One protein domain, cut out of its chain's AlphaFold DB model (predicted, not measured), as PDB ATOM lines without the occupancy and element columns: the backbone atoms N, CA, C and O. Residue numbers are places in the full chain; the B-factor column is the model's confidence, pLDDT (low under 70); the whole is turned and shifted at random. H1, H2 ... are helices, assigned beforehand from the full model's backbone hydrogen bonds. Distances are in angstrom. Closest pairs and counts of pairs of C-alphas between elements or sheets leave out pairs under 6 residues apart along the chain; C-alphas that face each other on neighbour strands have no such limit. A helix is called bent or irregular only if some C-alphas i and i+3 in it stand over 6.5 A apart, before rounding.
ATOM      1  N   SER A 143     165.734 210.375 187.980       87.62
ATOM      2  CA  SER A 143     164.653 209.373 187.915       87.62
ATOM      3  C   SER A 143     163.320 209.894 188.474       87.62
ATOM      4  O   SER A 143     162.244 209.696 187.903       87.62
ATOM      5  N   LYS A 144     163.370 210.636 189.587       86.44
ATOM      6  CA  LYS A 144     162.190 211.259 190.200       86.44
ATOM      7  C   LYS A 144     161.730 212.499 189.434       86.44
ATOM      8  O   LYS A 144     160.526 212.736 189.359       86.44
ATOM      9  N   ARG A 145     162.659 213.282 188.879       88.38
ATOM     10  CA  ARG A 145     162.366 214.478 188.078       88.38
ATOM     11  C   ARG A 145     161.603 214.120 186.805       88.38
ATOM     12  O   ARG A 145     160.598 214.764 186.542       88.38
ATOM     13  N   ILE A 146     161.998 213.057 186.108       88.62
ATOM     14  CA  ILE A 146     161.307 212.541 184.910       88.62
ATOM     15  C   ILE A 146     159.881 212.119 185.225       88.62
ATOM     16  O   ILE A 146     158.949 212.402 184.487       88.62
ATOM     17  N   ARG A 147     159.669 211.479 186.378       84.94
ATOM     18  CA  ARG A 147     158.311 211.124 186.795       84.94
ATOM     19  C   ARG A 147     157.430 212.358 187.037       84.94
ATOM     20  O   ARG A 147     156.211 212.267 186.925       84.94
ATOM     21  N   MET A 148     158.027 213.484 187.434       84.25
ATOM     22  CA  MET A 148     157.309 214.721 187.756       84.25
ATOM     23  C   MET A 148     157.090 215.619 186.536       84.25
ATOM     24  O   MET A 148     156.004 216.176 186.385       84.25
ATOM     25  N   ASN A 149     158.105 215.762 185.690       83.88
ATOM     26  CA  ASN A 149     158.066 216.566 184.481       83.88
ATOM     27  C   ASN A 149     157.803 215.618 183.317       83.88
ATOM     28  O   ASN A 149     158.665 214.819 182.981       83.88
ATOM     29  N   LYS A 150     156.620 215.702 182.702       78.56
ATOM     30  CA  LYS A 150     156.226 214.851 181.563       78.56
ATOM     31  C   LYS A 150     157.068 215.077 180.289       78.56
ATOM     32  O   LYS A 150     156.760 214.469 179.270       78.56
ATOM     33  N   ASP A 151     158.084 215.930 180.358       73.50
ATOM     34  CA  ASP A 151     158.971 216.282 179.254       73.50
ATOM     35  C   ASP A 151     160.241 215.415 179.277       73.50
ATOM     36  O   ASP A 151     160.667 214.952 180.342       73.50
ATOM     37  N   GLU A 152     160.857 215.229 178.104       72.81
ATOM     38  CA  GLU A 152     162.095 214.468 177.864       72.81
ATOM     39  C   GLU A 152     163.273 215.001 178.693       72.81
ATOM     40  O   GLU A 152     164.108 215.779 178.236       72.81
ATOM     41  N   THR A 153     163.349 214.591 179.954       85.31
ATOM     42  CA  THR A 153     164.536 214.802 180.782       85.31
ATOM     43  C   THR A 153     165.371 213.525 180.713       85.31
ATOM     44  O   THR A 153     164.824 212.436 180.875       85.31
ATOM     45  N   ASP A 154     166.677 213.632 180.465       92.12
ATOM     46  CA  ASP A 154     167.569 212.464 180.444       92.12
ATOM     47  C   ASP A 154     167.649 211.835 181.856       92.12
ATOM     48  O   ASP A 154     167.953 212.548 182.820       92.12
ATOM     49  N   PRO A 155     167.370 210.523 182.024       93.25
ATOM     50  CA  PRO A 155     167.472 209.846 183.320       93.25
ATOM     51  C   PRO A 155     168.893 209.747 183.849       93.25
ATOM     52  O   PRO A 155     169.071 209.451 185.033       93.25
ATOM     53  N   LYS A 156     169.905 209.966 183.009       95.88
ATOM     54  CA  LYS A 156     171.301 209.782 183.386       95.88
ATOM     55  C   LYS A 156     171.742 210.733 184.494       95.88
ATOM     56  O   LYS A 156     171.333 211.888 184.584       95.88
ATOM     57  N   CYS A 157     172.639 210.245 185.344       94.69
ATOM     58  CA  CYS A 157     173.248 211.037 186.402       94.69
ATOM     59  C   CYS A 157     174.005 212.236 185.840       94.69
ATOM     60  O   CYS A 157     174.899 212.086 185.013       94.69
ATOM     61  N   LEU A 158     173.715 213.422 186.377       92.94
ATOM     62  CA  LEU A 158     174.353 214.670 185.953       92.94
ATOM     63  C   LEU A 158     175.854 214.722 186.269       92.94
ATOM     64  O   LEU A 158     176.564 215.569 185.739       92.94
ATOM     65  N   LEU A 159     176.333 213.852 187.162       93.81
ATOM     66  CA  LEU A 159     177.735 213.826 187.572       93.81
ATOM     67  C   LEU A 159     178.594 212.939 186.675       93.81
ATOM     68  O   LEU A 159     179.741 213.289 186.410       93.81
ATOM     69  N   CYS A 160     178.086 211.773 186.267       96.19
ATOM     70  CA  CYS A 160     178.864 210.801 185.496       96.19
ATOM     71  C   CYS A 160     178.371 210.616 184.058       96.19
ATOM     72  O   CYS A 160     179.134 210.126 183.235       96.19
ATOM     73  N   ALA A 161     177.119 210.982 183.763       96.44
ATOM     74  CA  ALA A 161     176.445 210.807 182.477       96.44
ATOM     75  C   ALA A 161     176.433 209.361 181.927       96.44
ATOM     76  O   ALA A 161     176.252 209.162 180.727       96.44
ATOM     77  N   LYS A 162     176.623 208.341 182.780       95.88
ATOM     78  CA  LYS A 162     176.698 206.924 182.368       95.88
ATOM     79  C   LYS A 162     175.397 206.159 182.603       95.88
ATOM     80  O   LYS A 162     174.855 205.580 181.669       95.88
ATOM     81  N   GLU A 163     174.902 206.162 183.836       96.12
ATOM     82  CA  GLU A 163     173.744 205.369 184.273       96.12
ATOM     83  C   GLU A 163     172.612 206.271 184.775       96.12
ATOM     84  O   GLU A 163     172.843 207.441 185.090       96.12
ATOM     85  N   GLU A 164     171.401 205.720 184.884       96.19
ATOM     86  CA  GLU A 164     170.255 206.410 185.481       96.19
ATOM     87  C   GLU A 164     170.537 206.845 186.929       96.19
ATOM     88  O   GLU A 164     171.024 206.078 187.763       96.19
ATOM     89  N   GLU A 165     170.180 208.087 187.255       95.31
ATOM     90  CA  GLU A 165     170.322 208.615 188.603       95.31
ATOM     91  C   GLU A 165     169.210 208.107 189.524       95.31
ATOM     92  O   GLU A 165     168.116 208.676 189.617       95.31
ATOM     93  N   ASN A 166     169.520 207.060 190.276       92.88
ATOM     94  CA  ASN A 166     168.752 206.626 191.436       92.88
ATOM     95  C   ASN A 166     169.603 206.730 192.724       92.88
ATOM     96  O   ASN A 166     170.780 207.091 192.672       92.88
ATOM     97  N   ILE A 167     169.001 206.473 193.895       87.38
ATOM     98  CA  ILE A 167     169.695 206.582 195.197       87.38
ATOM     99  C   ILE A 167     170.920 205.661 195.229       87.38
ATOM    100  O   ILE A 167     171.989 206.069 195.676       87.38
ATOM    101  N   GLU A 168     170.760 204.432 194.745       92.31
ATOM    102  CA  GLU A 168     171.813 203.421 194.743       92.31
ATOM    103  C   GLU A 168     172.987 203.848 193.859       92.31
ATOM    104  O   GLU A 168     174.130 203.830 194.306       92.31
ATOM    105  N   HIS A 169     172.713 204.319 192.640       95.12
ATOM    106  CA  HIS A 169     173.730 204.861 191.753       95.12
ATOM    107  C   HIS A 169     174.437 206.047 192.407       95.12
ATOM    108  O   HIS A 169     175.658 206.036 192.545       95.12
ATOM    109  N   PHE A 170     173.684 207.049 192.863       91.69
ATOM    110  CA  PHE A 170     174.245 208.276 193.424       91.69
ATOM    111  C   PHE A 170     175.147 208.004 194.638       91.69
ATOM    112  O   PHE A 170     176.228 208.578 194.738       91.69
ATOM    113  N   ILE A 171     174.734 207.112 195.542       87.44
ATOM    114  CA  ILE A 171     175.475 206.832 196.778       87.44
ATOM    115  C   ILE A 171     176.584 205.800 196.554       87.44
ATOM    116  O   ILE A 171     177.686 205.995 197.058       87.44
ATOM    117  N   LEU A 172     176.323 204.714 195.822       91.12
ATOM    118  CA  LEU A 172     177.194 203.531 195.807       91.12
ATOM    119  C   LEU A 172     177.983 203.348 194.509       91.12
ATOM    120  O   LEU A 172     179.104 202.849 194.565       91.12
ATOM    121  N   LYS A 173     177.439 203.744 193.351       95.62
ATOM    122  CA  LYS A 173     178.014 203.373 192.040       95.62
ATOM    123  C   LYS A 173     178.603 204.540 191.254       95.62
ATOM    124  O   LYS A 173     179.487 204.326 190.435       95.62
ATOM    125  N   CYS A 174     178.179 205.776 191.521       96.75
ATOM    126  CA  CYS A 174     178.575 206.944 190.740       96.75
ATOM    127  C   CYS A 174     180.099 207.111 190.742       96.75
ATOM    128  O   CYS A 174     180.723 207.279 191.796       96.75
ATOM    129  N   GLU A 175     180.684 207.048 189.548       97.06
ATOM    130  CA  GLU A 175     182.131 207.049 189.338       97.06
ATOM    131  C   GLU A 175     182.754 208.396 189.720       97.06
ATOM    132  O   GLU A 175     183.772 208.448 190.407       97.06
ATOM    133  N   SER A 176     182.076 209.498 189.392       96.69
ATOM    134  CA  SER A 176     182.503 210.858 189.747       96.69
ATOM    135  C   SER A 176     182.571 211.089 191.262       96.69
ATOM    136  O   SER A 176     183.242 212.009 191.718       96.69
ATOM    137  N   LEU A 177     181.892 210.250 192.053       93.31
ATOM    138  CA  LEU A 177     181.903 210.296 193.517       93.31
ATOM    139  C   LEU A 177     182.800 209.225 194.149       93.31
ATOM    140  O   LEU A 177     182.882 209.165 195.374       93.31
ATOM    141  N   ARG A 178     183.495 208.398 193.356       96.06
ATOM    142  CA  ARG A 178     184.286 207.261 193.850       96.06
ATOM    143  C   ARG A 178     185.339 207.664 194.879       96.06
ATOM    144  O   ARG A 178     185.431 207.034 195.925       96.06
ATOM    145  N   ILE A 179     186.098 208.725 194.606       95.31
ATOM    146  CA  ILE A 179     187.166 209.198 195.503       95.31
ATOM    147  C   ILE A 179     186.578 209.636 196.850       95.31
ATOM    148  O   ILE A 179     187.033 209.190 197.900       95.31
ATOM    149  N   VAL A 180     185.524 210.457 196.816       89.12
ATOM    150  CA  VAL A 180     184.846 210.953 198.025       89.12
ATOM    151  C   VAL A 180     184.226 209.797 198.812       89.12
ATOM    152  O   VAL A 180     184.386 209.718 200.027       89.12
ATOM    153  N   ARG A 181     183.557 208.870 198.120       93.06
ATOM    154  CA  ARG A 181     182.955 207.676 198.717       93.06
ATOM    155  C   ARG A 181     184.001 206.809 199.407       93.06
ATOM    156  O   ARG A 181     183.791 206.430 200.551       93.06
ATOM    157  N   ASN A 182     185.121 206.527 198.748       92.94
ATOM    158  CA  ASN A 182     186.183 205.697 199.312       92.94
ATOM    159  C   ASN A 182     186.820 206.348 200.545       92.94
ATOM    160  O   ASN A 182     187.077 205.649 201.518       92.94
ATOM    161  N   ALA A 183     187.018 207.670 200.539       88.50
ATOM    162  CA  ALA A 183     187.519 208.391 201.708       88.50
ATOM    163  C   ALA A 183     186.566 208.266 202.912       88.50
ATOM    164  O   ALA A 183     187.001 207.927 204.009       88.50
ATOM    165  N   ILE A 184     185.259 208.457 202.694       81.94
ATOM    166  CA  ILE A 184     184.241 208.310 203.747       81.94
ATOM    167  C   ILE A 184     184.154 206.858 204.235       81.94
ATOM    168  O   ILE A 184     184.105 206.611 205.435       81.94
ATOM    169  N   LEU A 185     184.141 205.882 203.321       84.25
ATOM    170  CA  LEU A 185     184.108 204.462 203.680       84.25
ATOM    171  C   LEU A 185     185.346 204.056 204.476       84.25
ATOM    172  O   LEU A 185     185.225 203.280 205.421       84.25
ATOM    173  N   HIS A 186     186.515 204.592 204.129       89.69
ATOM    174  CA  HIS A 186     187.734 204.381 204.892       89.69
ATOM    175  C   HIS A 186     187.610 204.952 206.311       89.69
ATOM    176  O   HIS A 186     187.867 204.230 207.264       89.69
ATOM    177  N   GLU A 187     187.131 206.190 206.474       81.00
ATOM    178  CA  GLU A 187     186.902 206.805 207.793       81.00
ATOM    179  C   GLU A 187     185.917 205.991 208.652       81.00
ATOM    180  O   GLU A 187     186.183 205.718 209.826       81.00
ATOM    181  N   ILE A 188     184.807 205.539 208.057       76.38
ATOM    182  CA  ILE A 188     183.826 204.668 208.722       76.38
ATOM    183  C   ILE A 188     184.480 203.350 209.137       76.38
ATOM    184  O   ILE A 188     184.329 202.932 210.281       76.38
ATOM    185  N   THR A 189     185.222 202.708 208.233       83.19
ATOM    186  CA  THR A 189     185.878 201.418 208.491       83.19
ATOM    187  C   THR A 189     186.915 201.544 209.600       83.19
ATOM    188  O   THR A 189     186.916 200.741 210.525       83.19
ATOM    189  N   THR A 190     187.750 202.582 209.568       83.56
ATOM    190  CA  THR A 190     188.743 202.865 210.612       83.56
ATOM    191  C   THR A 190     188.072 203.109 211.963       83.56
ATOM    192  O   THR A 190     188.501 202.549 212.968       83.56
ATOM    193  N   THR A 191     186.981 203.881 211.991       76.25
ATOM    194  CA  THR A 191     186.219 204.145 213.222       76.25
ATOM    195  C   THR A 191     185.593 202.867 213.780       76.25
ATOM    196  O   THR A 191     185.681 202.610 214.977       76.25
ATOM    197  N   LEU A 192     184.991 202.042 212.918       76.00
ATOM    198  CA  LEU A 192     184.395 200.766 213.315       76.00
ATOM    199  C   LEU A 192     185.450 199.787 213.824       76.00
ATOM    200  O   LEU A 192     185.248 199.183 214.869       76.00
ATOM    201  N   ASN A 193     186.588 199.669 213.142       78.94
ATOM    202  CA  ASN A 193     187.676 198.799 213.578       78.94
ATOM    203  C   ASN A 193     188.240 199.248 214.929       78.94
ATOM    204  O   ASN A 193     188.463 198.410 215.793       78.94
ATOM    205  N   ALA A 194     188.410 200.556 215.148       74.69
ATOM    206  CA  ALA A 194     188.829 201.081 216.447       74.69
ATOM    207  C   ALA A 194     187.820 200.736 217.556       74.69
ATOM    208  O   ALA A 194     188.225 200.329 218.641       74.69
ATOM    209  N   MET A 195     186.515 200.838 217.276       76.56
ATOM    210  CA  MET A 195     185.465 200.438 218.220       76.56
ATOM    211  C   MET A 195     185.460 198.928 218.493       76.56
ATOM    212  O   MET A 195     185.248 198.527 219.631       76.56
ATOM    213  N   VAL A 196     185.693 198.092 217.476       81.19
ATOM    214  CA  VAL A 196     185.764 196.627 217.625       81.19
ATOM    215  C   VAL A 196     186.986 196.221 218.445       81.19
ATOM    216  O   VAL A 196     186.838 195.443 219.378       81.19
ATOM    217  N   ILE A 197     188.162 196.794 218.166       76.06
ATOM    218  CA  ILE A 197     189.389 196.530 218.935       76.06
ATOM    219  C   ILE A 197     189.189 196.917 220.403       76.06
ATOM    220  O   ILE A 197     189.439 196.108 221.289       76.06
ATOM    221  N   GLN A 198     188.655 198.116 220.659       79.25
ATOM    222  CA  GLN A 198     188.327 198.545 222.020       79.25
ATOM    223  C   GLN A 198     187.334 197.594 222.683       79.25
ATOM    224  O   GLN A 198     187.495 197.271 223.853       79.25
ATOM    225  N   PHE A 199     186.324 197.124 221.947       76.44
ATOM    226  CA  PHE A 199     185.365 196.165 222.474       76.44
ATOM    227  C   PHE A 199     186.031 194.833 222.825       76.44
ATOM    228  O   PHE A 199     185.718 194.286 223.874       76.44
ATOM    229  N   ASP A 200     186.957 194.325 222.009       82.50
ATOM    230  CA  ASP A 200     187.653 193.058 222.250       82.50
ATOM    231  C   ASP A 200     188.600 193.108 223.458       82.50
ATOM    232  O   ASP A 200     188.723 192.101 224.162       82.50
ATOM    233  N   GLU A 201     189.185 194.273 223.745       85.94
ATOM    234  CA  GLU A 201     190.047 194.524 224.910       85.94
ATOM    235  C   GLU A 201     189.280 194.590 226.245       85.94
ATOM    236  O   GLU A 201     189.879 194.414 227.306       85.94
ATOM    237  N   LEU A 202     187.958 194.792 226.218       84.25
ATOM    238  CA  LEU A 202     187.129 194.828 227.426       84.25
ATOM    239  C   LEU A 202     186.992 193.443 228.084       84.25
ATOM    240  O   LEU A 202     186.892 192.401 227.420       84.25
ATOM    241  N   SER A 203     186.886 193.432 229.414       91.31
ATOM    242  CA  SER A 203     186.514 192.228 230.161       91.31
ATOM    243  C   SER A 203     185.089 191.776 229.816       91.31
ATOM    244  O   SER A 203     184.256 192.553 229.345       91.31
ATOM    245  N   THR A 204     184.759 190.509 230.080       89.12
ATOM    246  CA  THR A 204     183.429 189.946 229.773       89.12
ATOM    247  C   THR A 204     182.280 190.752 230.389       89.12
ATOM    248  O   THR A 204     181.247 190.930 229.745       89.12
ATOM    249  N   ASN A 205     182.462 191.286 231.602       87.38
ATOM    250  CA  ASN A 205     181.444 192.092 232.284       87.38
ATOM    251  C   ASN A 205     181.274 193.477 231.639       87.38
ATOM    252  O   ASN A 205     180.148 193.948 231.492       87.38
ATOM    253  N   GLU A 206     182.365 194.105 231.203       84.00
ATOM    254  CA  GLU A 206     182.331 195.399 230.510       84.00
ATOM    255  C   GLU A 206     181.729 195.272 229.107       84.00
ATOM    256  O   GLU A 206     180.918 196.108 228.714       84.00
ATOM    257  N   LYS A 207     182.036 194.186 228.385       81.62
ATOM    258  CA  LYS A 207     181.381 193.840 227.112       81.62
ATOM    259  C   LYS A 207     179.868 193.714 227.288       81.62
ATOM    260  O   LYS A 207     179.108 194.284 226.508       81.62
ATOM    261  N   LEU A 208     179.428 193.001 228.328       75.06
ATOM    262  CA  LEU A 208     178.011 192.836 228.667       75.06
ATOM    263  C   LEU A 208     177.343 194.173 229.004       75.06
ATOM    264  O   LEU A 208     176.270 194.456 228.475       75.06
ATOM    265  N   GLN A 209     177.985 195.013 229.818       79.25
ATOM    266  CA  GLN A 209     177.463 196.337 230.155       79.25
ATOM    267  C   GLN A 209     177.371 197.241 228.917       79.25
ATOM    268  O   GLN A 209     176.337 197.860 228.689       79.25
ATOM    269  N   HIS A 210     178.389 197.238 228.056       76.50
ATOM    270  CA  HIS A 210     178.393 198.009 226.813       76.50
ATOM    271  C   HIS A 210     177.298 197.540 225.840       76.50
ATOM    272  O   HIS A 210     176.637 198.359 225.204       76.50
ATOM    273  N   VAL A 211     177.040 196.229 225.743       74.75
ATOM    274  CA  VAL A 211     175.907 195.690 224.969       74.75
ATOM    275  C   VAL A 211     174.570 196.123 225.573       74.75
ATOM    276  O   VAL A 211     173.683 196.512 224.818       74.75
ATOM    277  N   LEU A 212     174.427 196.109 226.903       73.75
ATOM    278  CA  LEU A 212     173.218 196.574 227.592       73.75
ATOM    279  C   LEU A 212     172.970 198.078 227.383       73.75
ATOM    280  O   LEU A 212     171.826 198.484 227.173       73.75
ATOM    281  N   ASP A 213     174.028 198.888 227.359       69.62
ATOM    282  CA  ASP A 213     173.958 200.335 227.130       69.62
ATOM    283  C   ASP A 213     173.669 200.685 225.657       69.62
ATOM    284  O   ASP A 213     172.985 201.671 225.365       69.62
TER     285      ASP A 213
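This is residues 143 to 213 of the 229 residues of an uncharacterized protein of Mytilus coruscus (UniProt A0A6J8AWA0). A long helix, H3, forms the shaft of an extended rod, with a loose end made of the short helices H1 and H2 and the long loop between them, and with H4 turning back at the other end. H2 meets the first part of H3 at a corner, H1 lies out beyond it at the end of the loop, and the stretch of H3 from residue 183 to 197 stands free. The printed part has 71 residues with four named helices, in the order H1, H2, H3, H4, and no named strand; the class is all helix. It is extended, with a radius of gyration of the C-alphas of 20.5 A, and its C-alphas span 62 by 25 by 10 A.

H1, residues 143 to 148, touches no helix. It is apart from H2, residues 167 to 173, and a long link of 18 residues joins the two. H2 touches H3, residues 175 to 201, only at the corner by their tight link. The closest C-alphas of this pair are those of Leu 172 and Arg 181, 7.7 A apart, and H3 touches H2 with residues 177 to 181 alone. The lines of H2 and H3 are about perpendicular, at 84 degrees. H3 has a kink of 31 degrees near residue 182. H3 and H4, residues 204 to 213, are close but not clearly touching, and their closest C-alphas, those of Phe 199 and Lys 207, are 6.5 A apart. They run opposite ways at a steep tilt of 51 degrees. H2 and H4 are apart. In H1, H2 and H4 each backbone O of residue i is within hydrogen-bond range of the N of residue i+4; in H3 this holds for 21 of 23 pairs.

H1 begins with C-alpha 143 at (164.653, 209.373, 187.915) and measures 9.1 A from first to last C-alpha. H2 measures 9.5 A. H3 begins with C-alpha 175 at (182.131, 207.049, 189.338) and measures 38.5 A. It is irregular, with C-alphas 176 and 179 7.6 A apart. H4 measures 14.3 A and ends with C-alpha 213 at (173.958, 200.335, 227.130).

The two C-alphas farthest apart, those of Asp 151 and Ser 203, are 62.7 A apart. The first and last printed C-alphas, those of Ser 143 and Asp 213, are 41.3 A apart. The printed part has no cut. The link from H1 to H2 is long, while those from H2 to H3 and from H3 to H4 are tight. In this predicted model the mean pLDDT of the printed part is 86.4, and one printed residue, 213, is under 70.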